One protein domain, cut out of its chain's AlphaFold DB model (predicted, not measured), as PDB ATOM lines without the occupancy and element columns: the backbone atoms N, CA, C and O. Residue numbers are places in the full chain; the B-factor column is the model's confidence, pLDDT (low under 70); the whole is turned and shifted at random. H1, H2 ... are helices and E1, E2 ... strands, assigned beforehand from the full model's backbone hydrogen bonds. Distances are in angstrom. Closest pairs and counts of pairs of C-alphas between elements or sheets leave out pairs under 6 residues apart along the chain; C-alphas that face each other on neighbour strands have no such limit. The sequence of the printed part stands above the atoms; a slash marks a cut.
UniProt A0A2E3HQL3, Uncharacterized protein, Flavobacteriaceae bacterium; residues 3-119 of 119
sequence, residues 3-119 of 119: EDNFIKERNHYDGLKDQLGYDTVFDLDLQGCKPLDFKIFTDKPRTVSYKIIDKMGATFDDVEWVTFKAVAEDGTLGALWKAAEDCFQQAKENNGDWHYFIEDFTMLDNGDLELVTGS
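This is residues 3 to 119 of the 119 residues of an uncharacterized protein of Flavobacteriaceae bacterium (UniProt A0A2E3HQL3). A strongly twisted mixed sheet, E2 E1 E4 E3, curls round helix H2; H1 lies near H2, and residues 57 to 62, the E1-E2 hairpin's tip, stick out. The 117 printed residues include, in order, H1 E1 E2 H2 E3 E4, class mixed. The whole is compact, radius of gyration of the C-alphas 14.8 A, spanning 45 by 32 by 24 A.

Find C-alpha 3 at (132.723, 112.796, 141.939), where H1, residues 3 to 20, begins. Then come E1, 46 to 56, 29.9 A long; E2, 63 to 72; H2, 77 to 95; E3, 101 to 107; E4, 113 to 118, ending at (135.431, 125.071, 157.953).

H2 is on the sheet; its closest C-alphas with E2, 79 and 72, are 4.9 A apart. Look for N 48 and O 70 across antiparallel E1 and E2, 2.8 A. E2, H2 and E3 form a split strand-helix-strand unit, E1 and E4 between the strands, its crossover right-handed. Every O i to N i+4 pair in H2 is within hydrogen-bond range, 13 of 14 in H1.

The printed part has no cut; link H1 to E1 is long; residue 3 has pLDDT under 70.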
ATOM      1  N   GLU A   3     132.820 113.418 140.597       58.25
ATOM      2  CA  GLU A   3     132.723 112.796 141.939       58.25
ATOM      3  C   GLU A   3     133.939 111.929 142.300       58.25
ATOM      4  O   GLU A   3     134.355 111.876 143.452       58.25
ATOM      5  N   ASP A   4     134.545 111.285 141.300       71.19
ATOM      6  CA  ASP A   4     135.657 110.355 141.498       71.19
ATOM      7  C   ASP A   4     136.984 111.076 141.812       71.19
ATOM      8  O   ASP A   4     137.890 110.467 142.371       71.19
ATOM      9  N   ASN A   5     137.117 112.369 141.486       80.81
ATOM     10  CA  ASN A   5     138.308 113.153 141.836       80.81
ATOM     11  C   ASN A   5     138.208 113.735 143.248       80.81
ATOM     12  O   ASN A   5     139.167 113.628 144.005       80.81
ATOM     13  N   PHE A   6     137.035 114.248 143.629       82.38
ATOM     14  CA  PHE A   6     136.806 114.788 144.971       82.38
ATOM     15  C   PHE A   6     137.066 113.741 146.066       82.38
ATOM     16  O   PHE A   6     137.803 113.994 147.015       82.38
ATOM     17  N   ILE A   7     136.533 112.524 145.898       87.62
ATOM     18  CA  ILE A   7     136.745 111.428 146.859       87.62
ATOM     19  C   ILE A   7     138.229 111.032 146.930       87.62
ATOM     20  O   ILE A   7     138.736 110.729 148.008       87.62
ATOM     21  N   LYS A   8     138.948 111.038 145.800       90.38
ATOM     22  CA  LYS A   8     140.386 110.717 145.772       90.38
ATOM     23  C   LYS A   8     141.221 111.763 146.495       90.38
ATOM     24  O   LYS A   8     142.124 111.388 147.235       90.38
ATOM     25  N   GLU A   9     140.926 113.043 146.296       91.12
ATOM     26  CA  GLU A   9     141.616 114.135 146.985       91.12
ATOM     27  C   GLU A   9     141.356 114.094 148.489       91.12
ATOM     28  O   GLU A   9     142.315 114.109 149.259       91.12
ATOM     29  N   ARG A  10     140.098 113.901 148.906       90.06
ATOM     30  CA  ARG A  10     139.739 113.744 150.323       90.06
ATOM     31  C   ARG A  10     140.483 112.576 150.972       90.06
ATOM     32  O   ARG A  10     141.166 112.770 151.968       90.06
ATOM     33  N   ASN A  11     140.443 111.389 150.361       93.69
ATOM     34  CA  ASN A  11     141.152 110.210 150.876       93.69
ATOM     35  C   ASN A  11     142.676 110.409 150.934       93.69
ATOM     36  O   ASN A  11     143.341 109.863 151.813       93.69
ATOM     37  N   HIS A  12     143.244 111.149 149.978       95.25
ATOM     38  CA  HIS A  12     144.673 111.460 149.953       95.25
ATOM     39  C   HIS A  12     145.071 112.348 151.132       95.25
ATOM     40  O   HIS A  12     146.024 112.019 151.840       95.25
ATOM     41  N   TYR A  13     144.339 113.438 151.372       96.50
ATOM     42  CA  TYR A  13     144.637 114.333 152.488       96.50
ATOM     43  C   TYR A  13     144.281 113.707 153.842       96.50
ATOM     44  O   TYR A  13     145.079 113.832 154.763       96.50
ATOM     45  N   ASP A  14     143.212 112.918 153.962       95.94
ATOM     46  CA  ASP A  14     142.942 112.139 155.184       95.94
ATOM     47  C   ASP A  14     144.097 111.169 155.504       95.94
ATOM     48  O   ASP A  14     144.558 111.081 156.642       95.94
ATOM     49  N   GLY A  15     144.648 110.494 154.489       97.19
ATOM     50  CA  GLY A  15     145.810 109.622 154.669       97.19
ATOM     51  C   GLY A  15     147.079 110.373 155.094       97.19
ATOM     52  O   GLY A  15     147.861 109.854 155.891       97.19
ATOM     53  N   LEU A  16     147.298 111.589 154.583       97.75
ATOM     54  CA  LEU A  16     148.415 112.445 155.003       97.75
ATOM     55  C   LEU A  16     148.227 112.971 156.425       97.75
ATOM     56  O   LEU A  16     149.186 112.963 157.195       97.75
ATOM     57  N   LYS A  17     147.007 113.370 156.794       97.38
ATOM     58  CA  LYS A  17     146.654 113.776 158.156       97.38
ATOM     59  C   LYS A  17     147.058 112.697 159.162       97.38
ATOM     60  O   LYS A  17     147.746 113.001 160.136       97.38
ATOM     61  N   ASP A  18     146.688 111.443 158.907       97.75
ATOM     62  CA  ASP A  18     147.028 110.317 159.787       97.75
ATOM     63  C   ASP A  18     148.545 110.087 159.884       97.75
ATOM     64  O   ASP A  18     149.065 109.798 160.960       97.75
ATOM     65  N   GLN A  19     149.279 110.251 158.777       97.38
ATOM     66  CA  GLN A  19     150.745 110.131 158.760       97.38
ATOM     67  C   GLN A  19     151.443 111.249 159.540       97.38
ATOM     68  O   GLN A  19     152.477 111.008 160.164       97.38
ATOM     69  N   LEU A  20     150.897 112.464 159.486       97.94
ATOM     70  CA  LEU A  20     151.424 113.644 160.173       97.94
ATOM     71  C   LEU A  20     150.992 113.706 161.646       97.94
ATOM     72  O   LEU A  20     151.624 114.410 162.433       97.94
ATOM     73  N   GLY A  21     149.955 112.953 162.027       98.25
ATOM     74  CA  GLY A  21     149.377 112.979 163.369       98.25
ATOM     75  C   GLY A  21     148.586 114.255 163.652       98.25
ATOM     76  O   GLY A  21     148.565 114.710 164.792       98.25
ATOM     77  N   TYR A  22     147.991 114.849 162.617       98.50
ATOM     78  CA  TYR A  22     147.253 116.111 162.704       98.50
ATOM     79  C   TYR A  22     145.775 115.880 163.011       98.50
ATOM     80  O   TYR A  22     145.215 114.832 162.669       98.50
ATOM     81  N   ASP A  23     145.131 116.869 163.626       98.19
ATOM     82  CA  ASP A  23     143.674 116.908 163.773       98.19
ATOM     83  C   ASP A  23     142.998 117.581 162.576       98.19
ATOM     84  O   ASP A  23     141.876 117.215 162.221       98.19
ATOM     85  N   THR A  24     143.679 118.523 161.928       98.25
ATOM     86  CA  THR A  24     143.151 119.240 160.764       98.25
ATOM     87  C   THR A  24     143.211 118.404 159.487       98.25
ATOM     88  O   THR A  24     144.092 117.561 159.320       98.25
ATOM     89  N   VAL A  25     142.278 118.642 158.563       96.75
ATOM     90  CA  VAL A  25     142.252 118.051 157.213       96.75
ATOM     91  C   VAL A  25     142.498 119.158 156.195       96.75
ATOM     92  O   VAL A  25     141.829 120.187 156.229       96.75
ATOM     93  N   PHE A  26     143.434 118.949 155.271       96.25
ATOM     94  CA  PHE A  26     143.663 119.878 154.165       96.25
ATOM     95  C   PHE A  26     142.554 119.743 153.112       96.25
ATOM     96  O   PHE A  26     142.372 118.661 152.555       96.25
ATOM     97  N   ASP A  27     141.824 120.827 152.842       93.94
ATOM     98  CA  ASP A  27     140.632 120.850 151.977       93.94
ATOM     99  C   ASP A  27     140.628 122.044 151.001       93.94
ATOM    100  O   ASP A  27     139.579 122.541 150.602       93.94
ATOM    101  N   LEU A  28     141.812 122.514 150.583       92.25
ATOM    102  CA  LEU A  28     141.931 123.413 149.427       92.25
ATOM    103  C   LEU A  28     141.805 122.615 148.120       92.25
ATOM    104  O   LEU A  28     142.487 121.601 147.936       92.25
ATOM    105  N   ASP A  29     141.056 123.149 147.150       87.31
ATOM    106  CA  ASP A  29     141.066 122.649 145.769       87.31
ATOM    107  C   ASP A  29     142.392 123.008 145.076       87.31
ATOM    108  O   ASP A  29     142.582 124.095 144.523       87.31
ATOM    109  N   LEU A  30     143.330 122.062 145.101       88.94
ATOM    110  CA  LEU A  30     144.608 122.160 144.394       88.94
ATOM    111  C   LEU A  30     144.579 121.491 143.011       88.94
ATOM    112  O   LEU A  30     145.632 121.357 142.374       88.94
ATOM    113  N   GLN A  31     143.406 121.072 142.529       88.25
ATOM    114  CA  GLN A  31     143.223 120.295 141.303       88.25
ATOM    115  C   GLN A  31     144.108 119.035 141.297       88.25
ATOM    116  O   GLN A  31     145.127 118.938 140.589       88.25
ATOM    117  N   GLY A  32     143.720 118.055 142.107       88.69
ATOM    118  CA  GLY A  32     144.362 116.751 142.256       88.69
ATOM    119  C   GLY A  32     145.149 116.577 143.555       88.69
ATOM    120  O   GLY A  32     145.443 117.521 144.284       88.69
ATOM    121  N   CYS A  33     145.570 115.337 143.805       94.12
ATOM    122  CA  CYS A  33     146.354 114.952 144.977       94.12
ATOM    123  C   CYS A  33     147.778 115.524 144.896       94.12
ATOM    124  O   CYS A  33     148.615 115.010 144.143       94.12
ATOM    125  N   LYS A  34     148.068 116.594 145.643       96.19
ATOM    126  CA  LYS A  34     149.415 117.177 145.695       96.19
ATOM    127  C   LYS A  34     150.246 116.567 146.829       96.19
ATOM    128  O   LYS A  34     149.706 116.281 147.898       96.19
ATOM    129  N   PRO A  35     151.556 116.350 146.619       96.94
ATOM    130  CA  PRO A  35     152.465 115.966 147.696       96.94
ATOM    131  C   PRO A  35     152.728 117.140 148.654       96.94
ATOM    132  O   PRO A  35     152.468 118.296 148.322       96.94
ATOM    133  N   LEU A  36     153.286 116.849 149.835       97.94
ATOM    134  CA  LEU A  36     153.581 117.860 150.860       97.94
ATOM    135  C   LEU A  36     154.583 118.932 150.395       97.94
ATOM    136  O   LEU A  36     154.514 120.063 150.858       97.94
ATOM    137  N   ASP A  37     155.486 118.609 149.467       97.94
ATOM    138  CA  ASP A  37     156.479 119.537 148.907       97.94
ATOM    139  C   ASP A  37     155.935 120.399 147.749       97.94
ATOM    140  O   ASP A  37     156.660 121.213 147.167       97.94
ATOM    141  N   PHE A  38     154.650 120.258 147.409       97.75
ATOM    142  CA  PHE A  38     154.002 121.089 146.403       97.75
ATOM    143  C   PHE A  38     153.979 122.556 146.841       97.75
ATOM    144  O   PHE A  38     153.466 122.891 147.907       97.75
ATOM    145  N   LYS A  39     154.509 123.446 145.996       97.25
ATOM    146  CA  LYS A  39     154.585 124.886 146.277       97.25
ATOM    147  C   LYS A  39     153.264 125.573 145.934       97.25
ATOM    148  O   LYS A  39     152.940 125.722 144.758       97.25
ATOM    149  N   ILE A  40     152.544 126.024 146.959       96.62
ATOM    150  CA  ILE A  40     151.327 126.843 146.837       96.62
ATOM    151  C   ILE A  40     151.714 128.319 146.710       96.62
ATOM    152  O   ILE A  40     151.227 129.036 145.836       96.62
ATOM    153  N   PHE A  41     152.658 128.763 147.542       96.38
ATOM    154  CA  PHE A  41     153.182 130.125 147.534       96.38
ATOM    155  C   PHE A  41     154.682 130.152 147.228       96.38
ATOM    156  O   PHE A  41     155.367 129.131 147.195       96.38
ATOM    157  N   THR A  42     155.220 131.355 147.008       95.25
ATOM    158  CA  THR A  42     156.670 131.536 146.866       95.25
ATOM    159  C   THR A  42     157.411 131.070 148.116       95.25
ATOM    160  O   THR A  42     156.943 131.290 149.233       95.25
ATOM    161  N   ASP A  43     158.606 130.537 147.892       94.25
ATOM    162  CA  ASP A  43     159.491 129.919 148.876       94.25
ATOM    163  C   ASP A  43     160.124 130.951 149.826       94.25
ATOM    164  O   ASP A  43     161.231 131.448 149.609       94.25
ATOM    165  N   LYS A  44     159.347 131.373 150.823       95.38
ATOM    166  CA  LYS A  44     159.788 132.223 151.929       95.38
ATOM    167  C   LYS A  44     158.947 131.921 153.173       95.38
ATOM    168  O   LYS A  44     157.773 131.585 153.001       95.38
ATOM    169  N   PRO A  45     159.488 132.132 154.382       97.88
ATOM    170  CA  PRO A  45     158.697 132.043 155.600       97.88
ATOM    171  C   PRO A  45     157.520 133.022 155.588       97.88
ATOM    172  O   PRO A  45     157.654 134.156 155.104       97.88
ATOM    173  N   ARG A  46     156.378 132.596 156.127       97.50
ATOM    174  CA  ARG A  46     155.147 133.400 156.222       97.50
ATOM    175  C   ARG A  46     154.496 133.209 157.579       97.50
ATOM    176  O   ARG A  46     154.415 132.084 158.070       97.50
ATOM    177  N   THR A  47     153.993 134.292 158.164       98.56
ATOM    178  CA  THR A  47     153.117 134.172 159.329       98.56
ATOM    179  C   THR A  47     151.753 133.703 158.851       98.56
ATOM    180  O   THR A  47     151.180 134.315 157.952       98.56
ATOM    181  N   VAL A  48     151.230 132.645 159.457       98.75
ATOM    182  CA  VAL A  48     149.833 132.236 159.330       98.75
ATOM    183  C   VAL A  48     149.103 132.751 160.562       98.75
ATOM    184  O   VAL A  48     149.546 132.502 161.684       98.75
ATOM    185  N   SER A  49     148.019 133.494 160.369       98.75
ATOM    186  CA  SER A  49     147.141 133.948 161.443       98.75
ATOM    187  C   SER A  49     145.768 133.317 161.325       98.75
ATOM    188  O   SER A  49     145.157 133.378 160.262       98.75
ATOM    189  N   TYR A  50     145.263 132.786 162.430       98.62
ATOM    190  CA  TYR A  50     143.929 132.210 162.524       98.62
ATOM    191  C   TYR A  50     143.098 132.999 163.526       98.62
ATOM    192  O   TYR A  50     143.502 133.159 164.682       98.62
ATOM    193  N   LYS A  51     141.964 133.536 163.078       97.81
ATOM    194  CA  LYS A  51     141.114 134.423 163.868       97.81
ATOM    195  C   LYS A  51     139.774 133.751 164.146       97.81
ATOM    196  O   LYS A  51     139.049 133.427 163.214       97.81
ATOM    197  N   ILE A  52     139.432 133.616 165.424       97.00
ATOM    198  CA  ILE A  52     138.170 133.014 165.869       97.00
ATOM    199  C   ILE A  52     137.440 133.925 166.851       97.00
ATOM    200  O   ILE A  52     138.018 134.865 167.412       97.00
ATOM    201  N   ILE A  53     136.162 133.632 167.065       95.19
ATOM    202  CA  ILE A  53     135.360 134.270 168.105       95.19
ATOM    203  C   ILE A  53     135.834 133.745 169.464       95.19
ATOM    204  O   ILE A  53     135.726 132.554 169.738       95.19
ATOM    205  N   ASP A  54     136.341 134.638 170.311       95.81
ATOM    206  CA  ASP A  54     136.671 134.329 171.704       95.81
ATOM    207  C   ASP A  54     135.400 134.313 172.555       95.81
ATOM    208  O   ASP A  54     135.128 133.360 173.285       95.81
ATOM    209  N   LYS A  55     134.589 135.374 172.432       94.31
ATOM    210  CA  LYS A  55     133.312 135.521 173.138       94.31
ATOM    211  C   LYS A  55     132.294 136.256 172.283       94.31
ATOM    212  O   LYS A  55     132.634 137.134 171.493       94.31
ATOM    213  N   MET A  56     131.028 135.934 172.519       94.12
ATOM    214  CA  MET A  56     129.888 136.621 171.926       94.12
ATOM    215  C   MET A  56     129.034 137.248 173.030       94.12
ATOM    216  O   MET A  56     128.733 136.606 174.039       94.12
ATOM    217  N   GLY A  57     128.695 138.519 172.846       92.75
ATOM    218  CA  GLY A  57     127.868 139.317 173.737       92.75
ATOM    219  C   GLY A  57     126.377 139.179 173.434       92.75
ATOM    220  O   GLY A  57     125.897 138.136 172.995       92.75
ATOM    221  N   ALA A  58     125.618 140.241 173.715       94.00
ATOM    222  CA  ALA A  58     124.162 140.229 173.578       94.00
ATOM    223  C   ALA A  58     123.687 140.345 172.119       94.00
ATOM    224  O   ALA A  58     122.562 139.947 171.812       94.00
ATOM    225  N   THR A  59     124.520 140.896 171.235       94.44
ATOM    226  CA  THR A  59     124.237 141.048 169.805       94.44
ATOM    227  C   THR A  59     125.338 140.423 168.947       94.44
ATOM    228  O   THR A  59     126.433 140.144 169.429       94.44
ATOM    229  N   PHE A  60     125.054 140.231 167.656       88.81
ATOM    230  CA  PHE A  60     126.043 139.746 166.686       88.81
ATOM    231  C   PHE A  60     127.194 140.728 166.432       88.81
ATOM    232  O   PHE A  60     128.215 140.321 165.888       88.81
ATOM    233  N   ASP A  61     127.045 141.993 166.827       91.50
ATOM    234  CA  ASP A  61     128.101 143.001 166.716       91.50
ATOM    235  C   ASP A  61     128.997 143.031 167.969       91.50
ATOM    236  O   ASP A  61     130.127 143.520 167.922       91.50
ATOM    237  N   ASP A  62     128.528 142.461 169.084       94.25
ATOM    238  CA  ASP A  62     129.261 142.384 170.349       94.25
ATOM    239  C   ASP A  62     130.181 141.156 170.370       94.25
ATOM    240  O   ASP A  62     130.000 140.235 171.166       94.25
ATOM    241  N   VAL A  63     131.154 141.104 169.462       95.50
ATOM    242  CA  VAL A  63     132.038 139.940 169.308       95.50
ATOM    243  C   VAL A  63     133.469 140.292 169.695       95.50
ATOM    244  O   VAL A  63     134.101 141.165 169.096       95.50
ATOM    245  N   GLU A  64     134.001 139.570 170.679       96.50
ATOM    246  CA  GLU A  64     135.427 139.568 170.991       96.50
ATOM    247  C   GLU A  64     136.114 138.516 170.125       96.50
ATOM    248  O   GLU A  64     135.710 137.354 170.097       96.50
ATOM    249  N   TRP A  65     137.167 138.922 169.422       97.00
ATOM    250  CA  TRP A  65     137.956 138.036 168.575       97.00
ATOM    251  C   TRP A  65     139.319 137.776 169.203       97.00
ATOM    252  O   TRP A  65     139.936 138.688 169.757       97.00
ATOM    253  N   VAL A  66     139.827 136.561 169.029       98.06
ATOM    254  CA  VAL A  66     141.208 136.185 169.347       98.06
ATOM    255  C   VAL A  66     141.927 135.760 168.070       98.06
ATOM    256  O   VAL A  66     141.305 135.336 167.096       98.06
ATOM    257  N   THR A  67     143.246 135.937 168.035       98.50
ATOM    258  CA  THR A  67     144.077 135.561 166.889       98.50
ATOM    259  C   THR A  67     145.259 134.728 167.347       98.50
ATOM    260  O   THR A  67     146.080 135.192 168.138       98.50
ATOM    261  N   PHE A  68     145.369 133.532 166.787       98.62
ATOM    262  CA  PHE A  68     146.509 132.638 166.937       98.62
ATOM    263  C   PHE A  68     147.445 132.799 165.753       98.62
ATOM    264  O   PHE A  68     147.021 133.193 164.663       98.62
ATOM    265  N   LYS A  69     148.734 132.548 165.974       98.62
ATOM    266  CA  LYS A  69     149.747 132.679 164.932       98.62
ATOM    267  C   LYS A  69     150.738 131.532 164.984       98.62
ATOM    268  O   LYS A  69     151.142 131.101 166.062       98.62
ATOM    269  N   ALA A  70     151.178 131.123 163.807       98.75
ATOM    270  CA  ALA A  70     152.289 130.211 163.597       98.75
ATOM    271  C   ALA A  70     153.085 130.663 162.367       98.75
ATOM    272  O   ALA A  70     152.677 131.576 161.645       98.75
ATOM    273  N   VAL A  71     154.241 130.049 162.132       98.62
ATOM    274  CA  VAL A  71     155.090 130.361 160.976       98.62
ATOM    275  C   VAL A  71     155.176 129.133 160.085       98.62
ATOM    276  O   VAL A  71     155.653 128.088 160.522       98.62
ATOM    277  N   ALA A  72     154.760 129.280 158.831       98.56
ATOM    278  CA  ALA A  72     155.118 128.338 157.781       98.56
ATOM    279  C   ALA A  72     156.563 128.632 157.364       98.56
ATOM    280  O   ALA A  72     156.901 129.782 157.071       98.56
ATOM    281  N   GLU A  73     157.425 127.615 157.380       97.81
ATOM    282  CA  GLU A  73     158.850 127.772 157.049       97.81
ATOM    283  C   GLU A  73     159.081 128.139 155.578       97.81
ATOM    284  O   GLU A  73     160.019 128.872 155.264       97.81
ATOM    285  N   ASP A  74     158.182 127.704 154.696       98.00
ATOM    286  CA  ASP A  74     158.174 128.025 153.278       98.00
ATOM    287  C   ASP A  74     156.741 128.034 152.701       98.00
ATOM    288  O   ASP A  74     155.744 128.035 153.427       98.00
ATOM    289  N   GLY A  75     156.634 128.110 151.372       97.19
ATOM    290  CA  GLY A  75     155.361 128.130 150.647       97.19
ATOM    291  C   GLY A  75     154.822 126.753 150.248       97.19
ATOM    292  O   GLY A  75     153.962 126.696 149.362       97.19
ATOM    293  N   THR A  76     155.348 125.660 150.802       98.31
ATOM    294  CA  THR A  76     154.893 124.296 150.499       98.31
ATOM    295  C   THR A  76     153.620 123.937 151.258       98.31
ATOM    296  O   THR A  76     153.344 124.467 152.334       98.31
ATOM    297  N   LEU A  77     152.843 123.004 150.707       98.12
ATOM    298  CA  LEU A  77     151.638 122.468 151.341       98.12
ATOM    299  C   LEU A  77     151.926 121.981 152.766       98.12
ATOM    300  O   LEU A  77     151.204 122.340 153.689       98.12
ATOM    301  N   GLY A  78     153.005 121.221 152.963       98.31
ATOM    302  CA  GLY A  78     153.387 120.684 154.268       98.31
ATOM    303  C   GLY A  78     153.708 121.771 155.295       98.31
ATOM    304  O   GLY A  78     153.215 121.705 156.420       98.31
ATOM    305  N   ALA A  79     154.480 122.794 154.914       98.62
ATOM    306  CA  ALA A  79     154.808 123.904 155.809       98.62
ATOM    307  C   ALA A  79     153.569 124.728 156.194       98.62
ATOM    308  O   ALA A  79     153.413 125.116 157.353       98.62
ATOM    309  N   LEU A  80     152.677 124.967 155.230       98.69
ATOM    310  CA  LEU A  80     151.427 125.694 155.443       98.69
ATOM    311  C   LEU A  80     150.466 124.914 156.336       98.69
ATOM    312  O   LEU A  80     149.916 125.478 157.280       98.69
ATOM    313  N   TRP A  81     150.301 123.615 156.080       98.62
ATOM    314  CA  TRP A  81     149.436 122.757 156.883       98.62
ATOM    315  C   TRP A  81     149.952 122.639 158.314       98.62
ATOM    316  O   TRP A  81     149.177 122.805 159.248       98.62
ATOM    317  N   LYS A  82     151.262 122.474 158.514       98.81
ATOM    318  CA  LYS A  82     151.856 122.475 159.855       98.81
ATOM    319  C   LYS A  82     151.542 123.760 160.627       98.81
ATOM    320  O   LYS A  82     151.136 123.699 161.781       98.81
ATOM    321  N   ALA A  83     151.695 124.922 159.994       98.81
ATOM    322  CA  ALA A  83     151.375 126.196 160.634       98.81
ATOM    323  C   ALA A  83     149.868 126.345 160.926       98.81
ATOM    324  O   ALA A  83     149.492 126.913 161.953       98.81
ATOM    325  N   ALA A  84     149.003 125.830 160.049       98.75
ATOM    326  CA  ALA A  84     147.561 125.809 160.273       98.75
ATOM    327  C   ALA A  84     147.166 124.877 161.431       98.75
ATOM    328  O   ALA A  84     146.393 125.289 162.294       98.75
ATOM    329  N   GLU A  85     147.752 123.679 161.506       98.75
ATOM    330  CA  GLU A  85     147.595 122.743 162.625       98.75
ATOM    331  C   GLU A  85     148.030 123.393 163.943       98.75
ATOM    332  O   GLU A  85     147.276 123.368 164.913       98.75
ATOM    333  N   ASP A  86     149.192 124.052 163.976       98.75
ATOM    334  CA  ASP A  86     149.680 124.749 165.171       98.75
ATOM    335  C   ASP A  86     148.712 125.862 165.622       98.75
ATOM    336  O   ASP A  86     148.517 126.079 166.822       98.75
ATOM    337  N   CYS A  87     148.089 126.583 164.684       98.75
ATOM    338  CA  CYS A  87     147.060 127.576 165.003       98.75
ATOM    339  C   CYS A  87     145.774 126.921 165.530       98.75
ATOM    340  O   CYS A  87     145.206 127.401 166.514       98.75
ATOM    341  N   PHE A  88     145.327 125.833 164.898       98.62
ATOM    342  CA  PHE A  88     144.136 125.088 165.300       98.62
ATOM    343  C   PHE A  88     144.297 124.464 166.688       98.62
ATOM    344  O   PHE A  88     143.399 124.597 167.509       98.62
ATOM    345  N   GLN A  89     145.441 123.855 167.008       98.75
ATOM    346  CA  GLN A  89     145.679 123.276 168.333       98.75
ATOM    347  C   GLN A  89     145.622 124.340 169.436       98.75
ATOM    348  O   GLN A  89     144.997 124.114 170.472       98.75
ATOM    349  N   GLN A  90     146.181 125.533 169.195       98.62
ATOM    350  CA  GLN A  90     146.043 126.659 170.125       98.62
ATOM    351  C   GLN A  90     144.575 127.085 170.288       98.62
ATOM    352  O   GLN A  90     144.116 127.278 171.414       98.62
ATOM    353  N   ALA A  91     143.824 127.201 169.191       98.25
ATOM    354  CA  ALA A  91     142.402 127.544 169.221       98.25
ATOM    355  C   ALA A  91     141.555 126.479 169.942       98.25
ATOM    356  O   ALA A  91     140.705 126.800 170.772       98.25
ATOM    357  N   LYS A  92     141.822 125.201 169.687       98.00
ATOM    358  CA  LYS A  92     141.174 124.062 170.336       98.00
ATOM    359  C   LYS A  92     141.446 124.040 171.836       98.00
ATOM    360  O   LYS A  92     140.510 123.888 172.618       98.00
ATOM    361  N   GLU A  93     142.697 124.225 172.250       98.12
ATOM    362  CA  GLU A  93     143.082 124.216 173.664       98.12
ATOM    363  C   GLU A  93     142.488 125.403 174.440       98.12
ATOM    364  O   GLU A  93     142.006 125.222 175.557       98.12
ATOM    365  N   ASN A  94     142.487 126.605 173.852       97.44
ATOM    366  CA  ASN A  94     142.075 127.825 174.554       97.44
ATOM    367  C   ASN A  94     140.575 128.138 174.429       97.44
ATOM    368  O   ASN A  94     140.007 128.748 175.337       97.44
ATOM    369  N   ASN A  95     139.925 127.718 173.339       97.00
ATOM    370  CA  ASN A  95     138.551 128.111 173.002       97.00
ATOM    371  C   ASN A  95     137.631 126.933 172.649       97.00
ATOM    372  O   ASN A  95     136.434 127.142 172.461       97.00
ATOM    373  N   GLY A  96     138.147 125.701 172.583       96.31
ATOM    374  CA  GLY A  96     137.353 124.533 172.196       96.31
ATOM    375  C   GLY A  96     136.936 124.546 170.726       96.31
ATOM    376  O   GLY A  96     135.885 123.997 170.397       96.31
ATOM    377  N   ASP A  97     137.728 125.191 169.866       96.88
ATOM    378  CA  ASP A  97     137.458 125.270 168.433       96.88
ATOM    379  C   ASP A  97     137.368 123.882 167.769       96.88
ATOM    380  O   ASP A  97     138.038 122.925 168.172       96.88
ATOM    381  N   TRP A  98     136.522 123.784 166.744       96.25
ATOM    382  CA  TRP A  98     136.234 122.549 166.009       96.25
ATOM    383  C   TRP A  98     136.264 122.727 164.489       96.25
ATOM    384  O   TRP A  98     135.928 121.787 163.776       96.25
ATOM    385  N   HIS A  99     136.627 123.901 163.967       97.56
ATOM    386  CA  HIS A  99     136.711 124.128 162.523       97.56
ATOM    387  C   HIS A  99     138.044 123.571 161.999       97.56
ATOM    388  O   HIS A  99     139.048 124.278 161.919       97.56
ATOM    389  N   TYR A 100     138.077 122.262 161.740       97.06
ATOM    390  CA  TYR A 100     139.306 121.512 161.460       97.06
ATOM    391  C   TYR A 100     139.616 121.347 159.963       97.06
ATOM    392  O   TYR A 100     140.685 120.834 159.622       97.06
ATOM    393  N   PHE A 101     138.724 121.755 159.055       97.56
ATOM    394  CA  PHE A 101     139.031 121.781 157.624       97.56
ATOM    395  C   PHE A 101     139.828 123.039 157.293       97.56
ATOM    396  O   PHE A 101     139.384 124.141 157.588       97.56
ATOM    397  N   ILE A 102     141.005 122.878 156.692       97.94
ATOM    398  CA  ILE A 102     141.831 123.975 156.175       97.94
ATOM    399  C   ILE A 102     141.363 124.248 154.748       97.94
ATOM    400  O   ILE A 102     141.674 123.459 153.859       97.94
ATOM    401  N   GLU A 103     140.601 125.319 154.536       96.31
ATOM    402  CA  GLU A 103     139.861 125.552 153.283       96.31
ATOM    403  C   GLU A 103     140.492 126.620 152.386       96.31
ATOM    404  O   GLU A 103     140.363 126.538 151.166       96.31
ATOM    405  N   ASP A 104     141.200 127.600 152.957       97.44
ATOM    406  CA  ASP A 104     141.951 128.590 152.176       97.44
ATOM    407  C   ASP A 104     143.037 129.306 153.003       97.44
ATOM    408  O   ASP A 104     143.046 129.284 154.237       97.44
ATOM    409  N   PHE A 105     143.942 129.994 152.306       97.88
ATOM    410  CA  PHE A 105     144.870 130.973 152.867       97.88
ATOM    411  C   PHE A 105     144.745 132.297 152.110       97.88
ATOM    412  O   PHE A 105     145.257 132.450 150.998       97.88
ATOM    413  N   THR A 106     144.145 133.301 152.745       97.50
ATOM    414  CA  THR A 106     144.066 134.646 152.168       97.50
ATOM    415  C   THR A 106     145.402 135.367 152.338       97.50
ATOM    416  O   THR A 106     145.854 135.627 153.452       97.50
ATOM    417  N   MET A 107     146.050 135.712 151.223       96.94
ATOM    418  CA  MET A 107     147.286 136.500 151.226       96.94
ATOM    419  C   MET A 107     146.999 137.958 151.588       96.94
ATOM    420  O   MET A 107     146.238 138.633 150.897       96.94
ATOM    421  N   LEU A 108     147.671 138.460 152.620       96.94
ATOM    422  CA  LEU A 108     147.615 139.862 153.024       96.94
ATOM    423  C   LEU A 108     148.625 140.713 152.234       96.94
ATOM    424  O   LEU A 108     149.611 140.201 151.696       96.94
ATOM    425  N   ASP A 109     148.434 142.035 152.226       96.44
ATOM    426  CA  ASP A 109     149.293 142.990 151.500       96.44
ATOM    427  C   ASP A 109     150.781 142.910 151.897       96.44
ATOM    428  O   ASP A 109     151.670 143.219 151.100       96.44
ATOM    429  N   ASN A 110     151.074 142.483 153.128       92.88
ATOM    430  CA  ASN A 110     152.435 142.312 153.645       92.88
ATOM    431  C   ASN A 110     153.048 140.927 153.328       92.88
ATOM    432  O   ASN A 110     154.232 140.699 153.583       92.88
ATOM    433  N   GLY A 111     152.270 140.011 152.748       94.38
ATOM    434  CA  GLY A 111     152.669 138.645 152.434       94.38
ATOM    435  C   GLY A 111     152.480 137.622 153.560       94.38
ATOM    436  O   GLY A 111     152.895 136.475 153.374       94.38
ATOM    437  N   ASP A 112     151.892 138.001 154.693       97.06
ATOM    438  CA  ASP A 112     151.370 137.040 155.668       97.06
ATOM    439  C   ASP A 112     150.069 136.406 155.148       97.06
ATOM    440  O   ASP A 112     149.493 136.857 154.154       97.06
ATOM    441  N   LEU A 113     149.628 135.335 155.801       98.56
ATOM    442  CA  LEU A 113     148.459 134.554 155.413       98.56
ATOM    443  C   LEU A 113     147.414 134.575 156.526       98.56
ATOM    444  O   LEU A 113     147.729 134.276 157.677       98.56
ATOM    445  N   GLU A 114     146.167 134.866 156.181       98.44
ATOM    446  CA  GLU A 114     145.014 134.614 157.042       98.44
ATOM    447  C   GLU A 114     144.430 133.237 156.710       98.44
ATOM    448  O   GLU A 114     144.108 132.951 155.557       98.44
ATOM    449  N   LEU A 115     144.353 132.373 157.720       98.44
ATOM    450  CA  LEU A 115     143.814 131.025 157.598       98.44
ATOM    451  C   LEU A 115     142.282 131.065 157.559       98.44
ATOM    452  O   LEU A 115     141.660 131.673 158.433       98.44
ATOM    453  N   VAL A 116     141.699 130.356 156.596       97.75
ATOM    454  CA  VAL A 116     140.256 130.116 156.485       97.75
ATOM    455  C   VAL A 116     139.977 128.655 156.821       97.75
ATOM    456  O   VAL A 116     140.592 127.754 156.240       97.75
ATOM    457  N   THR A 117     139.062 128.428 157.763       97.00
ATOM    458  CA  THR A 117     138.678 127.088 158.212       97.00
ATOM    459  C   THR A 117     137.174 126.842 158.128       97.00
ATOM    460  O   THR A 117     136.373 127.775 158.230       97.00
ATOM    461  N   GLY A 118     136.809 125.565 157.986       93.12
ATOM    462  CA  GLY A 118     135.431 125.071 157.953       93.12
ATOM    463  C   GLY A 118     135.185 123.895 158.906       93.12
ATOM    464  O   GLY A 118     136.113 123.380 159.541       93.12
ATOM    465  N   SER A 119     133.920 123.474 159.015       83.12
ATOM    466  CA  SER A 119     133.433 122.376 159.877       83.12
ATOM    467  C   SER A 119     132.565 121.376 159.128       83.12
ATOM    468  O   SER A 119     131.730 121.859 158.330       83.12
TER     469      SER A 119